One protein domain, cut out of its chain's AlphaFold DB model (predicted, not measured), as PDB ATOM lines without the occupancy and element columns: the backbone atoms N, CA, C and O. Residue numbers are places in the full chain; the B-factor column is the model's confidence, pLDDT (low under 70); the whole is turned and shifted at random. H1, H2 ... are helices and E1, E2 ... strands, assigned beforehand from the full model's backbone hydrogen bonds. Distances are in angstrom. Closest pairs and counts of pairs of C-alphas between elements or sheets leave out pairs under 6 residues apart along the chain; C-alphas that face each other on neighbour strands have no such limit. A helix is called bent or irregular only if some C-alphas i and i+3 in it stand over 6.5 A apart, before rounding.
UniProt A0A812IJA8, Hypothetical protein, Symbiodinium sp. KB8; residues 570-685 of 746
ATOM      1  N   ASP A 570      15.355 -35.703 -33.381       80.44
ATOM      2  CA  ASP A 570      13.893 -35.623 -33.362       80.44
ATOM      3  C   ASP A 570      13.287 -36.203 -32.074       80.44
ATOM      4  O   ASP A 570      12.332 -35.637 -31.527       80.44
ATOM      5  N   ASP A 571      13.859 -37.294 -31.552       84.69
ATOM      6  CA  ASP A 571      13.435 -37.889 -30.279       84.69
ATOM      7  C   ASP A 571      13.713 -36.930 -29.119       84.69
ATOM      8  O   ASP A 571      12.828 -36.672 -28.298       84.69
ATOM      9  N   TRP A 572      14.904 -36.317 -29.107       83.06
ATOM     10  CA  TRP A 572      15.267 -35.287 -28.130       83.06
ATOM     11  C   TRP A 572      14.271 -34.133 -28.151       83.06
ATOM     12  O   TRP A 572      13.773 -33.702 -27.112       83.06
ATOM     13  N   ILE A 573      13.933 -33.636 -29.334       81.00
ATOM     14  CA  ILE A 573      13.043 -32.486 -29.464       81.00
ATOM     15  C   ILE A 573      11.622 -32.810 -29.012       81.00
ATOM     16  O   ILE A 573      10.991 -31.991 -28.332       81.00
ATOM     17  N   ARG A 574      11.128 -34.010 -29.327       84.75
ATOM     18  CA  ARG A 574       9.814 -34.461 -28.866       84.75
ATOM     19  C   ARG A 574       9.782 -34.613 -27.343       84.75
ATOM     20  O   ARG A 574       8.808 -34.192 -26.716       84.75
ATOM     21  N   GLU A 575      10.839 -35.148 -26.739       88.69
ATOM     22  CA  GLU A 575      10.933 -35.331 -25.284       88.69
ATOM     23  C   GLU A 575      11.137 -34.028 -24.504       88.69
ATOM     24  O   GLU A 575      10.664 -33.903 -23.371       88.69
ATOM     25  N   LEU A 576      11.777 -33.021 -25.105       87.88
ATOM     26  CA  LEU A 576      11.998 -31.716 -24.476       87.88
ATOM     27  C   LEU A 576      10.696 -30.998 -24.080       87.88
ATOM     28  O   LEU A 576      10.735 -30.081 -23.240       87.88
ATOM     29  N   GLY A 577       9.561 -31.406 -24.663       92.31
ATOM     30  CA  GLY A 577       8.250 -30.809 -24.424       92.31
ATOM     31  C   GLY A 577       8.276 -29.320 -24.748       92.31
ATOM     32  O   GLY A 577       7.856 -28.498 -23.931       92.31
ATOM     33  N   LEU A 578       8.887 -28.966 -25.883       92.75
ATOM     34  CA  LEU A 578       9.081 -27.570 -26.247       92.75
ATOM     35  C   LEU A 578       7.724 -26.890 -26.427       92.75
ATOM     36  O   LEU A 578       6.830 -27.444 -27.071       92.75
ATOM     37  N   PRO A 579       7.547 -25.682 -25.878       92.00
ATOM     38  CA  PRO A 579       6.334 -24.933 -26.123       92.00
ATOM     39  C   PRO A 579       6.237 -24.564 -27.608       92.00
ATOM     40  O   PRO A 579       7.238 -24.310 -28.271       92.00
ATOM     41  N   ILE A 580       5.005 -24.495 -28.111       90.25
ATOM     42  CA  ILE A 580       4.712 -24.295 -29.539       90.25
ATOM     43  C   ILE A 580       5.245 -22.942 -30.045       90.25
ATOM     44  O   ILE A 580       5.610 -22.809 -31.209       90.25
ATOM     45  N   THR A 581       5.310 -21.926 -29.179       97.00
ATOM     46  CA  THR A 581       5.681 -20.559 -29.566       97.00
ATOM     47  C   THR A 581       7.029 -20.131 -28.987       97.00
ATOM     48  O   THR A 581       7.356 -20.415 -27.832       97.00
ATOM     49  N   LEU A 582       7.792 -19.353 -29.766       97.44
ATOM     50  CA  LEU A 582       9.072 -18.768 -29.336       97.44
ATOM     51  C   LEU A 582       8.940 -17.900 -28.080       97.44
ATOM     52  O   LEU A 582       9.819 -17.908 -27.223       97.44
ATOM     53  N   SER A 583       7.833 -17.173 -27.929       97.56
ATOM     54  CA  SER A 583       7.601 -16.331 -26.752       97.56
ATOM     55  C   SER A 583       7.406 -17.149 -25.475       97.56
ATOM     56  O   SER A 583       7.910 -16.765 -24.419       97.56
ATOM     57  N   ALA A 584       6.708 -18.284 -25.560       97.06
ATOM     58  CA  ALA A 584       6.558 -19.208 -24.444       97.06
ATOM     59  C   ALA A 584       7.888 -19.906 -24.125       97.06
ATOM     60  O   ALA A 584       8.238 -20.023 -22.953       97.06
ATOM     61  N   TRP A 585       8.664 -20.275 -25.148       97.44
ATOM     62  CA  TRP A 585      10.004 -20.834 -24.966       97.44
ATOM     63  C   TRP A 585      10.941 -19.864 -24.245       97.44
ATOM     64  O   TRP A 585      11.547 -20.231 -23.245       97.44
ATOM     65  N   LEU A 586      11.004 -18.598 -24.665       98.00
ATOM     66  CA  LEU A 586      11.866 -17.600 -24.022       98.00
ATOM     67  C   LEU A 586      11.503 -17.359 -22.553       98.00
ATOM     68  O   LEU A 586      12.405 -17.161 -21.740       98.00
ATOM     69  N   ARG A 587      10.211 -17.422 -22.202       97.44
ATOM     70  CA  ARG A 587       9.766 -17.371 -20.801       97.44
ATOM     71  C   ARG A 587      10.152 -18.620 -20.016       97.44
ATOM     72  O   ARG A 587      10.432 -18.497 -18.832       97.44
ATOM     73  N   ASP A 588      10.177 -19.797 -20.635       97.06
ATOM     74  CA  ASP A 588      10.658 -21.024 -19.983       97.06
ATOM     75  C   ASP A 588      12.178 -20.969 -19.723       97.06
ATOM     76  O   ASP A 588      12.659 -21.431 -18.686       97.06
ATOM     77  N   VAL A 589      12.941 -20.334 -20.623       97.56
ATOM     78  CA  VAL A 589      14.401 -20.189 -20.489       97.56
ATOM     79  C   VAL A 589      14.792 -19.342 -19.274       97.56
ATOM     80  O   VAL A 589      15.710 -19.717 -18.540       97.56
ATOM     81  N   ASP A 590      14.129 -18.209 -19.030       97.56
ATOM     82  CA  ASP A 590      14.525 -17.272 -17.968       97.56
ATOM     83  C   ASP A 590      13.540 -17.135 -16.796       97.56
ATOM     84  O   ASP A 590      13.916 -16.597 -15.754       97.56
ATOM     85  N   GLY A 591      12.295 -17.592 -16.944       96.38
ATOM     86  CA  GLY A 591      11.196 -17.434 -15.984       96.38
ATOM     87  C   GLY A 591      10.710 -15.994 -15.768       96.38
ATOM     88  O   GLY A 591       9.667 -15.787 -15.153       96.38
ATOM     89  N   GLN A 592      11.449 -14.987 -16.239       96.12
ATOM     90  CA  GLN A 592      11.274 -13.573 -15.881       96.12
ATOM     91  C   GLN A 592      11.007 -12.670 -17.093       96.12
ATOM     92  O   GLN A 592      10.636 -11.511 -16.920       96.12
ATOM     93  N   GLY A 593      11.168 -13.179 -18.315       96.38
ATOM     94  CA  GLY A 593      10.913 -12.453 -19.556       96.38
ATOM     95  C   GLY A 593      11.995 -11.442 -19.956       96.38
ATOM     96  O   GLY A 593      11.757 -10.653 -20.871       96.38
ATOM     97  N   PHE A 594      13.179 -11.461 -19.343       97.50
ATOM     98  CA  PHE A 594      14.350 -10.684 -19.776       97.50
ATOM     99  C   PHE A 594      14.797 -11.016 -21.208       97.50
ATOM    100  O   PHE A 594      15.269 -10.140 -21.941       97.50
ATOM    101  N   LEU A 595      14.621 -12.267 -21.628       98.19
ATOM    102  CA  LEU A 595      14.951 -12.755 -22.960       98.19
ATOM    103  C   LEU A 595      13.882 -12.422 -24.006       98.19
ATOM    104  O   LEU A 595      14.153 -12.577 -25.194       98.19
ATOM    105  N   SER A 596      12.727 -11.871 -23.610       97.81
ATOM    106  CA  SER A 596      11.682 -11.429 -24.553       97.81
ATOM    107  C   SER A 596      12.187 -10.357 -25.526       97.81
ATOM    108  O   SER A 596      11.649 -10.207 -26.613       97.81
ATOM    109  N   THR A 597      13.263  -9.644 -25.172       98.06
ATOM    110  CA  THR A 597      13.930  -8.678 -26.064       98.06
ATOM    111  C   THR A 597      14.525  -9.307 -27.327       98.06
ATOM    112  O   THR A 597      14.749  -8.596 -28.301       98.06
ATOM    113  N   TYR A 598      14.761 -10.622 -27.334       98.44
ATOM    114  CA  TYR A 598      15.231 -11.362 -28.507       98.44
ATOM    115  C   TYR A 598      14.098 -11.983 -29.321       98.44
ATOM    116  O   TYR A 598      14.377 -12.586 -30.351       98.44
ATOM    117  N   GLN A 599      12.840 -11.856 -28.884       97.69
ATOM    118  CA  GLN A 599      11.710 -12.519 -29.531       97.69
ATOM    119  C   GLN A 599      11.587 -12.128 -31.004       97.69
ATOM    120  O   GLN A 599      11.462 -13.017 -31.835       97.69
ATOM    121  N   ASP A 600      11.662 -10.837 -31.327       97.94
ATOM    122  CA  ASP A 600      11.479 -10.359 -32.704       97.94
ATOM    123  C   ASP A 600      12.610 -10.838 -33.625       97.94
ATOM    124  O   ASP A 600      12.369 -11.267 -34.750       97.94
ATOM    125  N   VAL A 601      13.849 -10.837 -33.118       98.19
ATOM    126  CA  VAL A 601      15.022 -11.337 -33.852       98.19
ATOM    127  C   VAL A 601      14.894 -12.840 -34.081       98.19
ATOM    128  O   VAL A 601      15.057 -13.310 -35.201       98.19
ATOM    129  N   LEU A 602      14.530 -13.599 -33.048       98.06
ATOM    130  CA  LEU A 602      14.355 -15.045 -33.156       98.06
ATOM    131  C   LEU A 602      13.194 -15.407 -34.087       98.06
ATOM    132  O   LEU A 602      13.355 -16.293 -34.913       98.06
ATOM    133  N   ALA A 603      12.073 -14.688 -34.013       97.56
ATOM    134  CA  ALA A 603      10.911 -14.900 -34.873       97.56
ATOM    135  C   ALA A 603      11.165 -14.522 -36.340       97.56
ATOM    136  O   ALA A 603      10.482 -15.028 -37.221       97.56
ATOM    137  N   SER A 604      12.143 -13.652 -36.624       98.00
ATOM    138  CA  SER A 604      12.557 -13.368 -38.004       98.00
ATOM    139  C   SER A 604      13.412 -14.473 -38.632       98.00
ATOM    140  O   SER A 604      13.521 -14.530 -39.855       98.00
ATOM    141  N   HIS A 605      14.025 -15.333 -37.813       97.94
ATOM    142  CA  HIS A 605      14.928 -16.392 -38.267       97.94
ATOM    143  C   HIS A 605      14.346 -17.803 -38.115       97.94
ATOM    144  O   HIS A 605      14.782 -18.704 -38.828       97.94
ATOM    145  N   PHE A 606      13.391 -17.997 -37.203       98.00
ATOM    146  CA  PHE A 606      12.818 -19.298 -36.868       98.00
ATOM    147  C   PHE A 606      11.307 -19.200 -36.704       98.00
ATOM    148  O   PHE A 606      10.805 -18.304 -36.025       98.00
ATOM    149  N   ASP A 607      10.599 -20.186 -37.241       97.25
ATOM    150  CA  ASP A 607       9.150 -20.302 -37.079       97.25
ATOM    151  C   ASP A 607       8.789 -20.951 -35.732       97.25
ATOM    152  O   ASP A 607       7.743 -20.672 -35.144       97.25
ATOM    153  N   SER A 608       9.675 -21.809 -35.209       97.12
ATOM    154  CA  SER A 608       9.466 -22.553 -33.963       97.12
ATOM    155  C   SER A 608      10.758 -22.731 -33.151       97.12
ATOM    156  O   SER A 608      11.857 -22.711 -33.713       97.12
ATOM    157  N   PRO A 609      10.663 -22.958 -31.824       96.75
ATOM    158  CA  PRO A 609      11.826 -23.313 -31.003       96.75
ATOM    159  C   PRO A 609      12.501 -24.615 -31.448       96.75
ATOM    160  O   PRO A 609      13.706 -24.759 -31.276       96.75
ATOM    161  N   GLN A 610      11.732 -25.545 -32.021       95.94
ATOM    162  CA  GLN A 610      12.235 -26.808 -32.560       95.94
ATOM    163  C   GLN A 610      13.246 -26.556 -33.680       95.94
ATOM    164  O   GLN A 610      14.389 -26.980 -33.561       95.94
ATOM    165  N   GLN A 611      12.883 -25.737 -34.670       96.38
ATOM    166  CA  GLN A 611      13.775 -25.380 -35.775       96.38
ATOM    167  C   GLN A 611      15.072 -24.707 -35.295       96.38
ATOM    168  O   GLN A 611      16.141 -24.919 -35.861       96.38
ATOM    169  N   LEU A 612      14.995 -23.892 -34.241       97.19
ATOM    170  CA  LEU A 612      16.173 -23.264 -33.645       97.19
ATOM    171  C   LEU A 612      17.123 -24.302 -33.045       97.19
ATOM    172  O   LEU A 612      18.338 -24.192 -33.221       97.19
ATOM    173  N   LEU A 613      16.582 -25.281 -32.316       95.75
ATOM    174  CA  LEU A 613      17.382 -26.358 -31.746       95.75
ATOM    175  C   LEU A 613      17.934 -27.266 -32.844       95.75
ATOM    176  O   LEU A 613      19.116 -27.565 -32.798       95.75
ATOM    177  N   ASP A 614      17.163 -27.604 -33.873       95.19
ATOM    178  CA  ASP A 614      17.658 -28.401 -35.005       95.19
ATOM    179  C   ASP A 614      18.888 -27.780 -35.677       95.19
ATOM    180  O   ASP A 614      19.827 -28.479 -36.050       95.19
ATOM    181  N   VAL A 615      18.898 -26.452 -35.819       97.38
ATOM    182  CA  VAL A 615      19.974 -25.738 -36.519       97.38
ATOM    183  C   VAL A 615      21.201 -25.513 -35.634       97.38
ATOM    184  O   VAL A 615      22.325 -25.580 -36.127       97.38
ATOM    185  N   TYR A 616      21.013 -25.211 -34.346       97.62
ATOM    186  CA  TYR A 616      22.107 -24.753 -33.475       97.62
ATOM    187  C   TYR A 616      22.459 -25.673 -32.320       97.62
ATOM    188  O   TYR A 616      23.432 -25.404 -31.604       97.62
ATOM    189  N   LEU A 617      21.677 -26.717 -32.079       96.56
ATOM    190  CA  LEU A 617      22.008 -27.689 -31.061       96.56
ATOM    191  C   LEU A 617      23.053 -28.641 -31.623       96.56
ATOM    192  O   LEU A 617      22.820 -29.386 -32.568       96.56
ATOM    193  N   THR A 618      24.225 -28.616 -31.008       95.38
ATOM    194  CA  THR A 618      25.321 -29.519 -31.339       95.38
ATOM    195  C   THR A 618      25.576 -30.445 -30.163       95.38
ATOM    196  O   THR A 618      25.389 -30.073 -29.002       95.38
ATOM    197  N   HIS A 619      25.999 -31.669 -30.457       93.44
ATOM    198  CA  HIS A 619      26.494 -32.575 -29.435       93.44
ATOM    199  C   HIS A 619      28.001 -32.379 -29.331       93.44
ATOM    200  O   HIS A 619      28.734 -32.577 -30.299       93.44
ATOM    201  N   GLY A 620      28.459 -31.942 -28.156       90.25
ATOM    202  CA  GLY A 620      29.886 -31.899 -27.867       90.25
ATOM    203  C   GLY A 620      30.498 -33.308 -27.863       90.25
ATOM    204  O   GLY A 620      29.766 -34.298 -27.799       90.25
ATOM    205  N   PRO A 621      31.839 -33.420 -27.857       89.94
ATOM    206  CA  PRO A 621      32.530 -34.711 -27.752       89.94
ATOM    207  C   PRO A 621      32.107 -35.508 -26.507       89.94
ATOM    208  O   PRO A 621      32.103 -36.734 -26.529       89.94
ATOM    209  N   ASP A 622      31.660 -34.813 -25.460       91.12
ATOM    210  CA  ASP A 622      31.184 -35.405 -24.207       91.12
ATOM    211  C   ASP A 622      29.724 -35.901 -24.283       91.12
ATOM    212  O   ASP A 622      29.089 -36.110 -23.251       91.12
ATOM    213  N   LYS A 623      29.134 -35.986 -25.488       89.81
ATOM    214  CA  LYS A 623      27.697 -36.239 -25.737       89.81
ATOM    215  C   LYS A 623      26.746 -35.253 -25.043       89.81
ATOM    216  O   LYS A 623      25.534 -35.446 -25.023       89.81
ATOM    217  N   LYS A 624      27.272 -34.157 -24.489       91.50
ATOM    218  CA  LYS A 624      26.476 -33.105 -23.862       91.50
ATOM    219  C   LYS A 624      25.962 -32.154 -24.936       91.50
ATOM    220  O   LYS A 624      26.751 -31.569 -25.679       91.50
ATOM    221  N   ALA A 625      24.646 -31.980 -24.982       93.12
ATOM    222  CA  ALA A 625      24.013 -30.997 -25.846       93.12
ATOM    223  C   ALA A 625      24.492 -29.581 -25.476       93.12
ATOM    224  O   ALA A 625      24.418 -29.162 -24.314       93.12
ATOM    225  N   CYS A 626      24.986 -28.833 -26.459       95.75
ATOM    226  CA  CYS A 626      25.413 -27.449 -26.312       95.75
ATOM    227  C   CYS A 626      24.974 -26.605 -27.516       95.75
ATOM    228  O   CYS A 626      24.903 -27.074 -28.651       95.75
ATOM    229  N   PHE A 627      24.670 -25.332 -27.260       97.12
ATOM    230  CA  PHE A 627      24.422 -24.374 -28.335       97.12
ATOM    231  C   PHE A 627      25.729 -24.041 -29.053       97.12
ATOM    232  O   PHE A 627      26.697 -23.639 -28.393       97.12
ATOM    233  N   ASP A 628      25.720 -24.126 -30.381       97.38
ATOM    234  CA  ASP A 628      26.796 -23.621 -31.230       97.38
ATOM    235  C   ASP A 628      27.062 -22.136 -30.895       97.38
ATOM    236  O   ASP A 628      26.125 -21.328 -30.873       97.38
ATOM    237  N   PRO A 629      28.315 -21.725 -30.630       97.25
ATOM    238  CA  PRO A 629      28.687 -20.320 -30.488       97.25
ATOM    239  C   PRO A 629      28.120 -19.380 -31.570       97.25
ATOM    240  O   PRO A 629      27.820 -18.219 -31.257       97.25
ATOM    241  N   ALA A 630      27.927 -19.866 -32.802       97.69
ATOM    242  CA  ALA A 630      27.333 -19.119 -33.908       97.69
ATOM    243  C   ALA A 630      25.913 -18.617 -33.594       97.69
ATOM    244  O   ALA A 630      25.577 -17.491 -33.965       97.69
ATOM    245  N   PHE A 631      25.123 -19.372 -32.822       98.00
ATOM    246  CA  PHE A 631      23.788 -18.969 -32.363       98.00
ATOM    247  C   PHE A 631      23.823 -17.603 -31.669       98.00
ATOM    248  O   PHE A 631      23.083 -16.679 -32.010       98.00
ATOM    249  N   PHE A 632      24.735 -17.436 -30.707       98.25
ATOM    250  CA  PHE A 632      24.813 -16.207 -29.920       98.25
ATOM    251  C   PHE A 632      25.313 -15.016 -30.738       98.25
ATOM    252  O   PHE A 632      24.999 -13.869 -30.403       98.25
ATOM    253  N   GLN A 633      26.113 -15.273 -31.774       97.94
ATOM    254  CA  GLN A 633      26.608 -14.240 -32.674       97.94
ATOM    255  C   GLN A 633      25.513 -13.781 -33.637       97.94
ATOM    256  O   GLN A 633      25.276 -12.578 -33.733       97.94
ATOM    257  N   GLN A 634      24.816 -14.719 -34.282       97.81
ATOM    258  CA  GLN A 634      23.778 -14.418 -35.269       97.81
ATOM    259  C   GLN A 634      22.550 -13.765 -34.631       97.81
ATOM    260  O   GLN A 634      22.053 -12.768 -35.142       97.81
ATOM    261  N   MET A 635      22.128 -14.230 -33.454       98.19
ATOM    262  CA  MET A 635      20.979 -13.649 -32.743       98.19
ATOM    263  C   MET A 635      21.308 -12.343 -32.002       98.19
ATOM    264  O   MET A 635      20.475 -11.797 -31.280       98.19
ATOM    265  N   GLY A 636      22.546 -11.843 -32.103       97.88
ATOM    266  CA  GLY A 636      22.964 -10.615 -31.424       97.88
ATOM    267  C   GLY A 636      22.963 -10.712 -29.892       97.88
ATOM    268  O   GLY A 636      22.937  -9.691 -29.193       97.88
ATOM    269  N   ILE A 637      23.026 -11.922 -29.325       98.38
ATOM    270  CA  ILE A 637      23.037 -12.151 -27.876       98.38
ATOM    271  C   ILE A 637      24.452 -11.873 -27.351       98.38
ATOM    272  O   ILE A 637      25.282 -12.766 -27.188       98.38
ATOM    273  N   ARG A 638      24.762 -10.600 -27.087       97.94
ATOM    274  CA  ARG A 638      26.091 -10.162 -26.606       97.94
ATOM    275  C   ARG A 638      26.273 -10.287 -25.092       97.94
ATOM    276  O   ARG A 638      27.387 -10.469 -24.614       97.94
ATOM    277  N   LYS A 639      25.186 -10.190 -24.321       98.19
ATOM    278  CA  LYS A 639      25.243 -10.205 -22.852       98.19
ATOM    279  C   LYS A 639      25.564 -11.610 -22.344       98.19
ATOM    280  O   LYS A 639      24.771 -12.532 -22.520       98.19
ATOM    281  N   LEU A 640      26.684 -11.748 -21.637       97.62
ATOM    282  CA  LEU A 640      27.152 -13.030 -21.098       97.62
ATOM    283  C   LEU A 640      26.132 -13.685 -20.148       97.62
ATOM    284  O   LEU A 640      25.966 -14.901 -20.168       97.62
ATOM    285  N   GLY A 641      25.389 -12.880 -19.379       97.69
ATOM    286  CA  GLY A 641      24.296 -13.371 -18.533       97.69
ATOM    287  C   GLY A 641      23.174 -14.045 -19.328       97.69
ATOM    288  O   GLY A 641      22.702 -15.100 -18.928       97.69
ATOM    289  N   HIS A 642      22.804 -13.497 -20.488       98.12
ATOM    290  CA  HIS A 642      21.763 -14.079 -21.339       98.12
ATOM    291  C   HIS A 642      22.242 -15.379 -21.995       98.12
ATOM    292  O   HIS A 642      21.510 -16.360 -21.998       98.12
ATOM    293  N   ARG A 643      23.502 -15.428 -22.455       98.12
ATOM    294  CA  ARG A 643      24.111 -16.665 -22.983       98.12
ATOM    295  C   ARG A 643      24.064 -17.804 -21.963       98.12
ATOM    296  O   ARG A 643      23.665 -18.915 -22.295       98.12
ATOM    297  N   ARG A 644      24.403 -17.501 -20.706       97.56
ATOM    298  CA  ARG A 644      24.347 -18.466 -19.600       97.56
ATOM    299  C   ARG A 644      22.930 -18.953 -19.307       97.56
ATOM    300  O   ARG A 644      22.787 -20.099 -18.908       97.56
ATOM    301  N   LEU A 645      21.900 -18.123 -19.495       98.00
ATOM    302  CA  LEU A 645      20.510 -18.556 -19.313       98.00
ATOM    303  C   LEU A 645      20.118 -19.617 -20.346       98.00
ATOM    304  O   LEU A 645      19.612 -20.661 -19.951       98.00
ATOM    305  N   PHE A 646      20.439 -19.406 -21.627       98.00
ATOM    306  CA  PHE A 646      20.205 -20.414 -22.671       98.00
ATOM    307  C   PHE A 646      20.959 -21.717 -22.392       98.00
ATOM    308  O   PHE A 646      20.360 -22.789 -22.396       98.00
ATOM    309  N   GLN A 647      22.256 -21.626 -22.080       96.75
ATOM    310  CA  GLN A 647      23.071 -22.801 -21.755       96.75
ATOM    311  C   GLN A 647      22.524 -23.552 -20.536       96.75
ATOM    312  O   GLN A 647      22.327 -24.761 -20.597       96.75
ATOM    313  N   ARG A 648      22.196 -22.844 -19.452       96.88
ATOM    314  CA  ARG A 648      21.659 -23.448 -18.228       96.88
ATOM    315  C   ARG A 648      20.279 -24.070 -18.432       96.88
ATOM    316  O   ARG A 648      19.969 -25.077 -17.798       96.88
ATOM    317  N   TRP A 649      19.429 -23.463 -19.260       96.88
ATOM    318  CA  TRP A 649      18.136 -24.046 -19.618       96.88
ATOM    319  C   TRP A 649      18.330 -25.373 -20.353       96.88
ATOM    320  O   TRP A 649      17.714 -26.369 -19.972       96.88
ATOM    321  N   LEU A 650      19.254 -25.413 -21.319       95.94
ATOM    322  CA  LEU A 650      19.570 -26.629 -22.059       95.94
ATOM    323  C   LEU A 650      20.140 -27.714 -21.144       95.94
ATOM    324  O   LEU A 650      19.681 -28.845 -21.193       95.94
ATOM    325  N   GLU A 651      21.066 -27.367 -20.250       93.62
ATOM    326  CA  GLU A 651      21.605 -28.304 -19.257       93.62
ATOM    327  C   GLU A 651      20.511 -28.878 -18.354       93.62
ATOM    328  O   GLU A 651      20.471 -30.082 -18.120       93.62
ATOM    329  N   ARG A 652      19.583 -28.038 -17.877       94.62
ATOM    330  CA  ARG A 652      18.460 -28.479 -17.039       94.62
ATOM    331  C   ARG A 652      17.556 -29.462 -17.777       94.62
ATOM    332  O   ARG A 652      17.067 -30.414 -17.178       94.62
ATOM    333  N   LYS A 653      17.306 -29.215 -19.060       94.00
ATOM    334  CA  LYS A 653      16.476 -30.076 -19.897       94.00
ATOM    335  C   LYS A 653      17.198 -31.371 -20.276       94.00
ATOM    336  O   LYS A 653      16.603 -32.435 -20.154       94.00
ATOM    337  N   ALA A 654      18.480 -31.291 -20.629       89.38
ATOM    338  CA  ALA A 654      19.334 -32.445 -20.890       89.38
ATOM    339  C   ALA A 654      19.394 -33.377 -19.677       89.38
ATOM    340  O   ALA A 654      19.181 -34.570 -19.832       89.38
ATOM    341  N   LEU A 655      19.555 -32.831 -18.465       87.31
ATOM    342  CA  LEU A 655      19.540 -33.614 -17.225       87.31
ATOM    343  C   LEU A 655      18.223 -34.358 -16.992       87.31
ATOM    344  O   LEU A 655      18.237 -35.447 -16.430       87.31
ATOM    345  N   ARG A 656      17.083 -33.804 -17.420       87.25
ATOM    346  CA  ARG A 656      15.790 -34.499 -17.317       87.25
ATOM    347  C   ARG A 656      15.668 -35.651 -18.307       87.25
ATOM    348  O   ARG A 656      15.024 -36.640 -17.982       87.25
ATOM    349  N   MET A 657      16.286 -35.532 -19.480       82.12
ATOM    350  CA  MET A 657      16.302 -36.604 -20.478       82.12
ATOM    351  C   MET A 657      17.293 -37.701 -20.086       82.12
ATOM    352  O   MET A 657      16.920 -38.869 -20.014       82.12
ATOM    353  N   THR A 658      18.519 -37.336 -19.702       80.50
ATOM    354  CA  THR A 658      19.524 -38.310 -19.249       80.50
ATOM    355  C   THR A 658      19.151 -38.934 -17.908       80.50
ATOM    356  O   THR A 658      19.338 -40.125 -17.718       80.50
ATOM    357  N   GLY A 659      18.538 -38.178 -16.990       70.56
ATOM    358  CA  GLY A 659      18.030 -38.702 -15.717       70.56
ATOM    359  C   GLY A 659      16.875 -39.696 -15.878       70.56
ATOM    360  O   GLY A 659      16.590 -40.469 -14.964       70.56
ATOM    361  N   ARG A 660      16.234 -39.727 -17.053       57.88
ATOM    362  CA  ARG A 660      15.253 -40.755 -17.418       57.88
ATOM    363  C   ARG A 660      15.887 -41.996 -18.046       57.88
ATOM    364  O   ARG A 660      15.221 -43.025 -18.139       57.88
ATOM    365  N   MET A 661      17.157 -41.921 -18.429       48.53
ATOM    366  CA  MET A 661      17.892 -42.990 -19.089       48.53
ATOM    367  C   MET A 661      19.315 -43.100 -18.543       48.53
ATOM    368  O   MET A 661      20.287 -42.779 -19.217       48.53
ATOM    369  N   ASP A 662      19.426 -43.710 -17.369       55.31
ATOM    370  CA  ASP A 662      20.299 -44.871 -17.305       55.31
ATOM    371  C   ASP A 662      19.547 -46.010 -16.615       55.31
ATOM    372  O   ASP A 662      19.497 -46.133 -15.391       55.31
ATOM    373  N   VAL A 663      18.872 -46.824 -17.429       59.62
ATOM    374  CA  VAL A 663      18.273 -48.081 -16.964       59.62
ATOM    375  C   VAL A 663      19.367 -48.969 -16.361       59.62
ATOM    376  O   VAL A 663      19.066 -49.710 -15.437       59.62
ATOM    377  N   SER A 664      20.629 -48.836 -16.796       56.31
ATOM    378  CA  SER A 664      21.781 -49.518 -16.203       56.31
ATOM    379  C   SER A 664      22.142 -48.964 -14.824       56.31
ATOM    380  O   SER A 664      22.463 -49.753 -13.947       56.31
ATOM    381  N   GLU A 665      22.044 -47.652 -14.581       63.31
ATOM    382  CA  GLU A 665      22.257 -47.064 -13.246       63.31
ATOM    383  C   GLU A 665      21.077 -47.365 -12.307       63.31
ATOM    384  O   GLU A 665      21.278 -47.628 -11.122       63.31
ATOM    385  N   LYS A 666      19.839 -47.388 -12.828       69.25
ATOM    386  CA  LYS A 666      18.661 -47.860 -12.079       69.25
ATOM    387  C   LYS A 666      18.786 -49.342 -11.726       69.25
ATOM    388  O   LYS A 666      18.583 -49.677 -10.566       69.25
ATOM    389  N   LEU A 667      19.197 -50.187 -12.675       76.06
ATOM    390  CA  LEU A 667      19.495 -51.604 -12.444       76.06
ATOM    391  C   LEU A 667      20.649 -51.778 -11.452       76.06
ATOM    392  O   LEU A 667      20.525 -52.589 -10.548       76.06
ATOM    393  N   GLN A 668      21.724 -50.988 -11.540       74.69
ATOM    394  CA  GLN A 668      22.832 -51.032 -10.574       74.69
ATOM    395  C   GLN A 668      22.405 -50.583  -9.175       74.69
ATOM    396  O   GLN A 668      22.835 -51.160  -8.182       74.69
ATOM    397  N   ARG A 669      21.558 -49.556  -9.054       71.31
ATOM    398  CA  ARG A 669      21.014 -49.127  -7.757       71.31
ATOM    399  C   ARG A 669      20.073 -50.167  -7.164       71.31
ATOM    400  O   ARG A 669      20.122 -50.377  -5.956       71.31
ATOM    401  N   GLU A 670      19.269 -50.817  -7.996       81.62
ATOM    402  CA  GLU A 670      18.400 -51.924  -7.597       81.62
ATOM    403  C   GLU A 670      19.221 -53.153  -7.173       81.62
ATOM    404  O   GLU A 670      18.962 -53.724  -6.116       81.62
ATOM    405  N   GLU A 671      20.292 -53.478  -7.902       89.38
ATOM    406  CA  GLU A 671      21.268 -54.523  -7.557       89.38
ATOM    407  C   GLU A 671      22.008 -54.217  -6.239       89.38
ATOM    408  O   GLU A 671      22.349 -55.126  -5.484       89.38
ATOM    409  N   LEU A 672      22.184 -52.933  -5.905       86.50
ATOM    410  CA  LEU A 672      22.751 -52.463  -4.636       86.50
ATOM    411  C   LEU A 672      21.710 -52.263  -3.513       86.50
ATOM    412  O   LEU A 672      22.078 -51.829  -2.420       86.50
ATOM    413  N   GLY A 673      20.423 -52.546  -3.750       81.75
ATOM    414  CA  GLY A 673      19.350 -52.369  -2.761       81.75
ATOM    415  C   GLY A 673      19.075 -50.909  -2.370       81.75
ATOM    416  O   GLY A 673      18.517 -50.640  -1.304       81.75
ATOM    417  N   LEU A 674      19.483 -49.948  -3.202       76.19
ATOM    418  CA  LEU A 674      19.248 -48.519  -3.007       76.19
ATOM    419  C   LEU A 674      17.919 -48.110  -3.655       76.19
ATOM    420  O   LEU A 674      17.551 -48.598  -4.720       76.19
ATOM    421  N   SER A 675      17.185 -47.185  -3.028       62.31
ATOM    422  CA  SER A 675      15.887 -46.743  -3.550       62.31
ATOM    423  C   SER A 675      16.018 -46.124  -4.948       62.31
ATOM    424  O   SER A 675      16.825 -45.219  -5.156       62.31
ATOM    425  N   VAL A 676      15.165 -46.573  -5.871       58.88
ATOM    426  CA  VAL A 676      15.181 -46.263  -7.316       58.88
ATOM    427  C   VAL A 676      14.710 -44.832  -7.656       58.88
ATOM    428  O   VAL A 676      14.871 -44.375  -8.788       58.88
ATOM    429  N   TRP A 677      14.161 -44.093  -6.688       63.81
ATOM    430  CA  TRP A 677      13.586 -42.760  -6.903       63.81
ATOM    431  C   TRP A 677      14.631 -41.642  -6.792       63.81
ATOM    432  O   TRP A 677      15.363 -41.551  -5.803       63.81
ATOM    433  N   GLY A 678      14.677 -40.751  -7.787       64.81
ATOM    434  CA  GLY A 678      15.464 -39.516  -7.717       64.81
ATOM    435  C   GLY A 678      14.853 -38.503  -6.740       64.81
ATOM    436  O   GLY A 678      13.643 -38.495  -6.520       64.81
ATOM    437  N   LEU A 679      15.675 -37.612  -6.167       51.66
ATOM    438  CA  LEU A 679      15.225 -36.602  -5.193       51.66
ATOM    439  C   LEU A 679      14.098 -35.707  -5.743       51.66
ATOM    440  O   LEU A 679      13.160 -35.398  -5.015       51.66
ATOM    441  N   ASP A 680      14.165 -35.331  -7.022       54.88
ATOM    442  CA  ASP A 680      13.137 -34.504  -7.668       54.88
ATOM    443  C   ASP A 680      11.806 -35.259  -7.842       54.88
ATOM    444  O   ASP A 680      10.743 -34.676  -7.655       54.88
ATOM    445  N   GLU A 681      11.859 -36.567  -8.112       61.56
ATOM    446  CA  GLU A 681      10.680 -37.430  -8.276       61.56
ATOM    447  C   GLU A 681       9.986 -37.689  -6.925       61.56
ATOM    448  O   GLU A 681       8.760 -37.681  -6.835       61.56
ATOM    449  N   LEU A 682      10.766 -37.797  -5.843       65.12
ATOM    450  CA  LEU A 682      10.269 -37.824  -4.461       65.12
ATOM    451  C   LEU A 682       9.609 -36.500  -4.044       65.12
ATOM    452  O   LEU A 682       8.600 -36.509  -3.339       65.12
ATOM    453  N   VAL A 683      10.163 -35.359  -4.467       72.00
ATOM    454  CA  VAL A 683       9.573 -34.036  -4.204       72.00
ATOM    455  C   VAL A 683       8.268 -33.857  -4.983       72.00
ATOM    456  O   VAL A 683       7.300 -33.337  -4.427       72.00
ATOM    457  N   GLU A 684       8.215 -34.314  -6.235       67.62
ATOM    458  CA  GLU A 684       7.018 -34.248  -7.079       67.62
ATOM    459  C   GLU A 684       5.906 -35.171  -6.551       67.62
ATOM    460  O   GLU A 684       4.788 -34.705  -6.332       67.62
ATOM    461  N   GLN A 685       6.222 -36.417  -6.177       76.31
ATOM    462  CA  GLN A 685       5.271 -37.309  -5.494       76.31
ATOM    463  C   GLN A 685       4.818 -36.765  -4.137       76.31
ATOM    464  O   GLN A 685       3.648 -36.890  -3.778       76.31
TER     465      GLN A 685
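This is residues 570 to 685 of the 746 residues of the protein "Hypothetical protein" of Symbiodinium sp. KB8 (UniProt A0A812IJA8). One long helix, H6, runs through the body of this model; H2 and the small strand hairpin E1 and E2 pack on it through H2 and E2, and the short helices H1, H3, H4 and H5 fill in a cluster beside them. Past the last residue of H6 the printed part runs on as a thin arm with H7, then folds back to H8, whose residues 679 to 685 stick out free; this arm makes much of the length. The printed part has 116 residues, with eight named helices and two named strands in the order H1 H2 H3 H4 E1 E2 H5 H6 H7 H8; the sheet has the order E1 - E2, antiparallel, and the class is mostly helix. The whole is only just loose, close to compact, with a radius of gyration of the C-alphas of 16.6 A, and it is elongated, spanning 52 by 32 by 26 A.

Begin with H1, residues 570 to 575, and compare it with H4, residues 609 to 616: they are close but not clearly touching, with the C-alphas of Ile 573 and Gln 610 closest at 6.5 A. Next look at H2, residues 582 to 590, and H3, residues 594 to 605, a helical hairpin. They touch, closest at the C-alphas of Leu 586 and Leu 595, 5.8 A apart, and run opposite ways at a shallow tilt of 34.9 degrees, only just short of steep. H3 and H4 are near each other, with 6 pairs of C-alphas within 10 A. After H4 come E1, residues 617 to 619, and E2, residues 625 to 627, an antiparallel hairpin at 136 degrees. There you will find N 618 and O 626 within hydrogen-bond range at 2.9 A, and N 626 and O 618 at 2.9 A. H5, residues 629 to 634, is close to H4 but not clearly touching it, with the C-alphas of Tyr 616 and Phe 631 closest at 6.1 A. At H6, residues 640 to 658, look back to H2: the two touch, about perpendicular at 88 degrees, with the C-alphas of Val 589 and Trp 649 closest at 5.4 A, and H6 does so with residues 645 to 649 alone. The closest C-alphas of E2 and H6 are those of Phe 627 and Gln 647, 6.9 A apart. H7, residues 663 to 671, is apart from H6, and H8, residues 679 to 685, is apart from H7 and stands free. Every O i to N i+4 pair is within hydrogen-bond range in H1, H2, H4, H5, H6, H7 and H8; in H3 it is 4 of 8.

Find C-alpha 570 at (13.893, -35.623, -33.362), where H1 begins. H2 measures 12.7 A from first to last C-alpha, and H3 measures 19.4 A; H3 is irregular, with C-alphas 597 and 600 7.3 A apart. H4 measures 10.7 A, E1 6.8 A, E2 7.1 A and H5 9.0 A. From C-alpha 640 at (27.152, -13.030, -21.098) follow H6, the longest helix, for 26.5 A to C-alpha 658. H7 measures 11.8 A, and H8 ends at C-alpha 685, at (5.271, -37.309, -5.494).

The two C-alphas farthest apart are those of Ser 604 and Gly 673, at 53.0 A. The printed part has no cut and no long link; H1 to H2 and H7 to H8 are short links, and the others are tight. The mean pLDDT of the printed part is 88.4, and confidence is under 70 at residues 660 to 666, 675 to 682 and 684.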